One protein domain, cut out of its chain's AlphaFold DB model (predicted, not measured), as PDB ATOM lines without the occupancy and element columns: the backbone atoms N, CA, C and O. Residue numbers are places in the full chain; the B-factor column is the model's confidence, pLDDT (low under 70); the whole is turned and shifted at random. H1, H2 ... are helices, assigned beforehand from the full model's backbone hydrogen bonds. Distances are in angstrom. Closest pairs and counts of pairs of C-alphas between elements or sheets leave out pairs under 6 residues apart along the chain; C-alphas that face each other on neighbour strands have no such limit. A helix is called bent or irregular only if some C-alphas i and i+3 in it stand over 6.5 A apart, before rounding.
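AT A GLANCE: This is residues 111 to 169 of the 312 residues of an uncharacterized protein of Desulfovibrio piger ATCC 29098 (UniProt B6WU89). Two short helices, H1 and H2, run out along one side, and a long kinked helix, H3, folds back along the other to end beside the start of H1, making a loose loop of helices from which a tail, residues 164 to 169, sticks out. The printed part has 59 residues, with three named helices in the order H1, H2, H3, no named strand, and is all helix. It is loose, with a radius of gyration of the C-alphas of 14.3 A, a rod spanning 49 by 20 by 17 A.

HOW THE PARTS SIT: H1, residues 113 to 118, and H2, residues 121 to 129, meet only through their tight link. H3, residues 135 to 157, is close to H2 but not clearly touching; their closest C-alphas, of Tyr 122 and Glu 138, are 6.3 A apart. H3 is also close to H1 but not clearly touching, at a shallow tilt of 26 degrees, opposite ways; their closest C-alphas, of Leu 113 and Leu 157, are 5.3 A apart. Each O i to N i+4 pair is within hydrogen-bond range in H1 and H2, and 14 of 19 in H3.

IN THESE COORDINATES: H1 begins at C-alpha 113 (-27.093, 53.455, -9.930) and H3 ends at C-alpha 157 (-24.305, 49.100, -8.869). H1 is 8.5 A long, H2 12.3 A and H3 19.3 A. H3 has a kink of 114 degrees near residue 151 and is irregular, with C-alphas 148 and 151 9.2 A apart.

THE WHOLE: The C-alphas farthest apart, of Lys 130 and Leu 169, are 50.2 A apart. The printed part has no cut. Residues 164 to 169 stand free and have pLDDT under 70.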
ATOM      1  N   ILE A 111     -20.075  57.082 -11.118       97.12
ATOM      2  CA  ILE A 111     -21.505  57.149 -11.426       97.12
ATOM      3  C   ILE A 111     -22.134  55.882 -10.863       97.12
ATOM      4  O   ILE A 111     -21.898  54.795 -11.376       97.12
ATOM      5  N   THR A 112     -22.897  56.028  -9.787       97.88
ATOM      6  CA  THR A 112     -23.658  54.927  -9.187       97.88
ATOM      7  C   THR A 112     -25.009  54.749  -9.871       97.88
ATOM      8  O   THR A 112     -25.463  55.618 -10.622       97.88
ATOM      9  N   LEU A 113     -25.699  53.656  -9.548       97.38
ATOM     10  CA  LEU A 113     -27.093  53.455  -9.930       97.38
ATOM     11  C   LEU A 113     -27.974  54.642  -9.514       97.38
ATOM     12  O   LEU A 113     -28.790  55.094 -10.310       97.38
ATOM     13  N   ASP A 114     -27.778  55.188  -8.313       97.38
ATOM     14  CA  ASP A 114     -28.575  56.314  -7.806       97.38
ATOM     15  C   ASP A 114     -28.311  57.607  -8.593       97.38
ATOM     16  O   ASP A 114     -29.240  58.371  -8.879       97.38
ATOM     17  N   ASP A 115     -27.062  57.830  -9.014       97.88
ATOM     18  CA  ASP A 115     -26.705  58.948  -9.893       97.88
ATOM     19  C   ASP A 115     -27.379  58.792 -11.265       97.88
ATOM     20  O   ASP A 115     -27.957  59.742 -11.802       97.88
ATOM     21  N   ALA A 116     -27.359  57.578 -11.823       97.00
ATOM     22  CA  ALA A 116     -27.985  57.272 -13.105       97.00
ATOM     23  C   ALA A 116     -29.519  57.391 -13.048       97.00
ATOM     24  O   ALA A 116     -30.135  57.941 -13.966       97.00
ATOM     25  N   LEU A 117     -30.143  56.928 -11.962       97.19
ATOM     26  CA  LEU A 117     -31.574  57.087 -11.693       97.19
ATOM     27  C   LEU A 117     -31.958  58.564 -11.606       97.19
ATOM     28  O   LEU A 117     -32.857  59.006 -12.323       97.19
ATOM     29  N   SER A 118     -31.188  59.353 -10.853       96.88
ATOM     30  CA  SER A 118     -31.364  60.807 -10.754       96.88
ATOM     31  C   SER A 118     -31.234  61.508 -12.114       96.88
ATOM     32  O   SER A 118     -31.945  62.477 -12.388       96.88
ATOM     33  N   ALA A 119     -30.378  60.992 -13.002       97.00
ATOM     34  CA  ALA A 119     -30.233  61.457 -14.383       97.00
ATOM     35  C   ALA A 119     -31.338  60.953 -15.340       97.00
ATOM     36  O   ALA A 119     -31.365  61.326 -16.515       97.00
ATOM     37  N   GLY A 120     -32.279  60.136 -14.856       96.31
ATOM     38  CA  GLY A 120     -33.436  59.659 -15.608       96.31
ATOM     39  C   GLY A 120     -33.247  58.308 -16.298       96.31
ATOM     40  O   GLY A 120     -33.948  58.042 -17.280       96.31
ATOM     41  N   LEU A 121     -32.348  57.444 -15.810       96.94
ATOM     42  CA  LEU A 121     -32.161  56.085 -16.337       96.94
ATOM     43  C   LEU A 121     -33.487  55.317 -16.399       96.94
ATOM     44  O   LEU A 121     -33.878  54.848 -17.468       96.94
ATOM     45  N   TYR A 122     -34.225  55.242 -15.289       96.94
ATOM     46  CA  TYR A 122     -35.479  54.492 -15.257       96.94
ATOM     47  C   TYR A 122     -36.554  55.125 -16.151       96.94
ATOM     48  O   TYR A 122     -37.232  54.425 -16.899       96.94
ATOM     49  N   ARG A 123     -36.620  56.461 -16.225       96.19
ATOM     50  CA  ARG A 123     -37.480  57.169 -17.197       96.19
ATOM     51  C   ARG A 123     -37.170  56.761 -18.637       96.19
ATOM     52  O   ARG A 123     -38.082  56.587 -19.451       96.19
ATOM     53  N   ARG A 124     -35.885  56.601 -18.976       96.69
ATOM     54  CA  ARG A 124     -35.453  56.133 -20.298       96.69
ATOM     55  C   ARG A 124     -35.864  54.679 -20.534       96.69
ATOM     56  O   ARG A 124     -36.355  54.391 -21.626       96.69
ATOM     57  N   ILE A 125     -35.723  53.813 -19.531       95.81
ATOM     58  CA  ILE A 125     -36.170  52.413 -19.579       95.81
ATOM     59  C   ILE A 125     -37.681  52.346 -19.819       95.81
ATOM     60  O   ILE A 125     -38.101  51.710 -20.787       95.81
ATOM     61  N   CYS A 126     -38.494  53.066 -19.038       96.81
ATOM     62  CA  CYS A 126     -39.946  53.148 -19.225       96.81
ATOM     63  C   CYS A 126     -40.306  53.598 -20.648       96.81
ATOM     64  O   CYS A 126     -41.149  52.993 -21.306       96.81
ATOM     65  N   ARG A 127     -39.604  54.604 -21.190       95.62
ATOM     66  CA  ARG A 127     -39.841  55.094 -22.558       95.62
ATOM     67  C   ARG A 127     -39.553  54.045 -23.636       95.62
ATOM     68  O   ARG A 127     -40.288  53.981 -24.617       95.62
ATOM     69  N   VAL A 128     -38.480  53.264 -23.498       96.31
ATOM     70  CA  VAL A 128     -38.112  52.216 -24.473       96.31
ATOM     71  C   VAL A 128     -39.046  51.011 -24.360       96.31
ATOM     72  O   VAL A 128     -39.483  50.474 -25.375       96.31
ATOM     73  N   THR A 129     -39.406  50.635 -23.136       95.00
ATOM     74  CA  THR A 129     -40.299  49.504 -22.834       95.00
ATOM     75  C   THR A 129     -41.787  49.847 -22.964       95.00
ATOM     76  O   THR A 129     -42.628  48.965 -22.814       95.00
ATOM     77  N   LYS A 130     -42.121  51.106 -23.291       95.31
ATOM     78  CA  LYS A 130     -43.490  51.640 -23.405       95.31
ATOM     79  C   LYS A 130     -44.307  51.519 -22.108       95.31
ATOM     80  O   LYS A 130     -45.517  51.321 -22.151       95.31
ATOM     81  N   GLN A 131     -43.645  51.650 -20.965       93.81
ATOM     82  CA  GLN A 131     -44.272  51.692 -19.647       93.81
ATOM     83  C   GLN A 131     -44.456  53.140 -19.180       93.81
ATOM     84  O   GLN A 131     -43.693  54.033 -19.557       93.81
ATOM     85  N   ASN A 132     -45.463  53.373 -18.337       93.69
ATOM     86  CA  ASN A 132     -45.637  54.664 -17.680       93.69
ATOM     87  C   ASN A 132     -44.696  54.752 -16.481       93.69
ATOM     88  O   ASN A 132     -44.678  53.865 -15.633       93.69
ATOM     89  N   TRP A 133     -43.930  55.835 -16.418       96.62
ATOM     90  CA  TRP A 133     -43.056  56.110 -15.287       96.62
ATOM     91  C   TRP A 133     -43.862  56.639 -14.096       96.62
ATOM     92  O   TRP A 133     -44.655  57.570 -14.261       96.62
ATOM     93  N   THR A 134     -43.601  56.103 -12.905       96.38
ATOM     94  CA  THR A 134     -43.980  56.721 -11.626       96.38
ATOM     95  C   THR A 134     -42.810  56.636 -10.638       96.38
ATOM     96  O   THR A 134     -41.980  55.730 -10.765       96.38
ATOM     97  N   PRO A 135     -42.725  57.546  -9.649       95.94
ATOM     98  CA  PRO A 135     -41.700  57.480  -8.605       95.94
ATOM     99  C   PRO A 135     -41.714  56.158  -7.825       95.94
ATOM    100  O   PRO A 135     -40.664  55.608  -7.511       95.94
ATOM    101  N   GLU A 136     -42.899  55.616  -7.547       96.88
ATOM    102  CA  GLU A 136     -43.063  54.369  -6.795       96.88
ATOM    103  C   GLU A 136     -42.566  53.163  -7.596       96.88
ATOM    104  O   GLU A 136     -41.964  52.249  -7.034       96.88
ATOM    105  N   ALA A 137     -42.792  53.168  -8.914       96.06
ATOM    106  CA  ALA A 137     -42.302  52.125  -9.806       96.06
ATOM    107  C   ALA A 137     -40.771  52.166  -9.939       96.06
ATOM    108  O   ALA A 137     -40.141  51.113  -9.995       96.06
ATOM    109  N   GLU A 138     -40.171  53.363  -9.933       97.38
ATOM    110  CA  GLU A 138     -38.713  53.534  -9.940       97.38
ATOM    111  C   GLU A 138     -38.072  52.962  -8.677       97.38
ATOM    112  O   GLU A 138     -37.124  52.184  -8.769       97.38
ATOM    113  N   GLU A 139     -38.625  53.289  -7.507       96.88
ATOM    114  CA  GLU A 139     -38.115  52.778  -6.234       96.88
ATOM    115  C   GLU A 139     -38.292  51.258  -6.127       96.88
ATOM    116  O   GLU A 139     -37.372  50.548  -5.723       96.88
ATOM    117  N   ALA A 140     -39.450  50.735  -6.547       97.25
ATOM    118  CA  ALA A 140     -39.693  49.296  -6.569       97.25
ATOM    119  C   ALA A 140     -38.718  48.570  -7.510       97.25
ATOM    120  O   ALA A 140     -38.159  47.539  -7.137       97.25
ATOM    121  N   TRP A 141     -38.477  49.124  -8.701       97.50
ATOM    122  CA  TRP A 141     -37.520  48.580  -9.663       97.50
ATOM    123  C   TRP A 141     -36.091  48.604  -9.121       97.50
ATOM    124  O   TRP A 141     -35.378  47.607  -9.212       97.50
ATOM    125  N   ARG A 142     -35.683  49.716  -8.503       97.25
ATOM    126  CA  ARG A 142     -34.376  49.852  -7.856       97.25
ATOM    127  C   ARG A 142     -34.188  48.797  -6.766       97.25
ATOM    128  O   ARG A 142     -33.160  48.124  -6.736       97.25
ATOM    129  N   ALA A 143     -35.173  48.642  -5.881       97.00
ATOM    130  CA  ALA A 143     -35.120  47.671  -4.793       97.00
ATOM    131  C   ALA A 143     -35.038  46.225  -5.309       97.00
ATOM    132  O   ALA A 143     -34.265  45.425  -4.778       97.00
ATOM    133  N   ASP A 144     -35.794  45.897  -6.358       97.44
ATOM    134  CA  ASP A 144     -35.759  44.578  -6.991       97.44
ATOM    135  C   ASP A 144     -34.421  44.308  -7.694       97.44
ATOM    136  O   ASP A 144     -33.863  43.215  -7.575       97.44
ATOM    137  N   LEU A 145     -33.843  45.323  -8.342       96.31
ATOM    138  CA  LEU A 145     -32.533  45.218  -8.976       96.31
ATOM    139  C   LEU A 145     -31.442  44.934  -7.939       96.31
ATOM    140  O   LEU A 145     -30.694  43.972  -8.080       96.31
ATOM    141  N   ILE A 146     -31.399  45.709  -6.853       96.62
ATOM    142  CA  ILE A 146     -30.443  45.491  -5.755       96.62
ATOM    143  C   ILE A 146     -30.609  44.083  -5.175       96.62
ATOM    144  O   ILE A 146     -29.628  43.374  -4.963       96.62
ATOM    145  N   LYS A 147     -31.854  43.644  -4.963       95.88
ATOM    146  CA  LYS A 147     -32.150  42.296  -4.470       95.88
ATOM    147  C   LYS A 147     -31.677  41.206  -5.435       95.88
ATOM    148  O   LYS A 147     -31.213  40.167  -4.976       95.88
ATOM    149  N   THR A 148     -31.792  41.438  -6.739       96.06
ATOM    150  CA  THR A 148     -31.353  40.500  -7.779       96.06
ATOM    151  C   THR A 148     -29.835  40.325  -7.773       96.06
ATOM    152  O   THR A 148     -29.358  39.198  -7.871       96.06
ATOM    153  N   TYR A 149     -29.079  41.414  -7.604       91.56
ATOM    154  CA  TYR A 149     -27.615  41.365  -7.504       91.56
ATOM    155  C   TYR A 149     -27.115  40.846  -6.145       91.56
ATOM    156  O   TYR A 149     -26.008  40.312  -6.055       91.56
ATOM    157  N   GLY A 150     -27.919  40.974  -5.085       93.75
ATOM    158  CA  GLY A 150     -27.601  40.458  -3.753       93.75
ATOM    159  C   GLY A 150     -26.284  41.024  -3.218       93.75
ATOM    160  O   GLY A 150     -26.067  42.233  -3.237       93.75
ATOM    161  N   ASP A 151     -25.385  40.141  -2.781       89.19
ATOM    162  CA  ASP A 151     -24.078  40.519  -2.225       89.19
ATOM    163  C   ASP A 151     -23.159  41.239  -3.237       89.19
ATOM    164  O   ASP A 151     -22.192  41.879  -2.829       89.19
ATOM    165  N   GLY A 152     -23.435  41.139  -4.545       90.50
ATOM    166  CA  GLY A 152     -22.682  41.825  -5.603       90.50
ATOM    167  C   GLY A 152     -23.170  43.244  -5.911       90.50
ATOM    168  O   GLY A 152     -22.546  43.945  -6.702       90.50
ATOM    169  N   ALA A 153     -24.276  43.694  -5.304       93.94
ATOM    170  CA  ALA A 153     -24.875  44.990  -5.624       93.94
ATOM    171  C   ALA A 153     -23.927  46.170  -5.348       93.94
ATOM    172  O   ALA A 153     -23.868  47.111  -6.136       93.94
ATOM    173  N   ASP A 154     -23.166  46.115  -4.255       93.62
ATOM    174  CA  ASP A 154     -22.204  47.162  -3.891       93.62
ATOM    175  C   ASP A 154     -21.119  47.351  -4.966       93.62
ATOM    176  O   ASP A 154     -20.775  48.481  -5.327       93.62
ATOM    177  N   GLU A 155     -20.636  46.243  -5.521       93.94
ATOM    178  CA  GLU A 155     -19.590  46.200  -6.539       93.94
ATOM    179  C   GLU A 155     -20.089  46.668  -7.907       93.94
ATOM    180  O   GLU A 155     -19.516  47.594  -8.491       93.94
ATOM    181  N   GLU A 156     -21.213  46.110  -8.354       93.88
ATOM    182  CA  GLU A 156     -21.750  46.337  -9.698       93.88
ATOM    183  C   GLU A 156     -22.553  47.639  -9.818       93.88
ATOM    184  O   GLU A 156     -22.470  48.346 -10.822       93.88
ATOM    185  N   LEU A 157     -23.339  47.995  -8.796       95.94
ATOM    186  CA  LEU A 157     -24.305  49.100  -8.869       95.94
ATOM    187  C   LEU A 157     -23.824  50.362  -8.144       95.94
ATOM    188  O   LEU A 157     -24.230  51.473  -8.498       95.94
ATOM    189  N   PHE A 158     -22.969  50.222  -7.128       96.12
ATOM    190  CA  PHE A 158     -22.572  51.337  -6.258       96.12
ATOM    191  C   PHE A 158     -21.083  51.678  -6.315       96.12
ATOM    192  O   PHE A 158     -20.624  52.557  -5.578       96.12
ATOM    193  N   CYS A 159     -20.331  51.071  -7.230       96.19
ATOM    194  CA  CYS A 159     -18.903  51.308  -7.414       96.19
ATOM    195  C   CYS A 159     -18.100  51.151  -6.102       96.19
ATOM    196  O   CYS A 159     -17.320  52.039  -5.730       96.19
ATOM    197  N   ILE A 160     -18.353  50.072  -5.359       93.19
ATOM    198  CA  ILE A 160     -17.638  49.723  -4.128       93.19
ATOM    199  C   ILE A 160     -16.895  48.406  -4.385       93.19
ATOM    200  O   ILE A 160     -17.537  47.362  -4.421       93.19
ATOM    201  N   PRO A 161     -15.560  48.418  -4.554       92.38
ATOM    202  CA  PRO A 161     -14.821  47.196  -4.843       92.38
ATOM    203  C   PRO A 161     -14.969  46.202  -3.694       92.38
ATOM    204  O   PRO A 161     -14.793  46.559  -2.519       92.38
ATOM    205  N   ARG A 162     -15.243  44.941  -4.027       88.00
ATOM    206  CA  ARG A 162     -15.362  43.890  -3.028       88.00
ATOM    207  C   ARG A 162     -13.988  43.564  -2.455       88.00
ATOM    208  O   ARG A 162     -13.034  43.274  -3.173       88.00
ATOM    209  N   GLN A 163     -13.870  43.612  -1.132       78.25
ATOM    210  CA  GLN A 163     -12.679  43.100  -0.454       78.25
ATOM    211  C   GLN A 163     -12.567  41.599  -0.747       78.25
ATOM    212  O   GLN A 163     -13.578  40.889  -0.705       78.25
ATOM    213  N   SER A 164     -11.354  41.114  -1.025       64.06
ATOM    214  CA  SER A 164     -11.108  39.675  -1.066       64.06
ATOM    215  C   SER A 164     -11.586  39.062   0.257       64.06
ATOM    216  O   SER A 164     -11.566  39.707   1.306       64.06
ATOM    217  N   SER A 165     -12.066  37.817   0.237       58.16
ATOM    218  CA  SER A 165     -12.581  37.129   1.435       58.16
ATOM    219  C   SER A 165     -11.515  36.874   2.519       58.16
ATOM    220  O   SER A 165     -11.789  36.203   3.517       58.16
ATOM    221  N   GLY A 166     -10.302  37.411   2.340       59.59
ATOM    222  CA  GLY A 166      -9.243  37.451   3.333       59.59
ATOM    223  C   GLY A 166      -9.640  38.273   4.558       59.59
ATOM    224  O   GLY A 166     -10.398  39.239   4.493       59.59
ATOM    225  N   ALA A 167      -9.151  37.857   5.725       56.66
ATOM    226  CA  ALA A 167      -9.478  38.495   6.992       56.66
ATOM    227  C   ALA A 167      -9.149  40.003   6.972       56.66
ATOM    228  O   ALA A 167      -8.003  40.386   6.753       56.66
ATOM    229  N   TYR A 168     -10.147  40.843   7.286       55.53
ATOM    230  CA  TYR A 168     -10.027  42.311   7.393       55.53
ATOM    231  C   TYR A 168      -8.868  42.766   8.303       55.53
ATOM    232  O   TYR A 168      -8.262  43.813   8.096       55.53
ATOM    233  N   LEU A 169      -8.550  41.959   9.317       65.75
ATOM    234  CA  LEU A 169      -7.316  42.055  10.085       65.75
ATOM    235  C   LEU A 169      -6.526  40.777   9.836       65.75
ATOM    236  O   LEU A 169      -6.927  39.704  10.293       65.75
TER     237      LEU A 169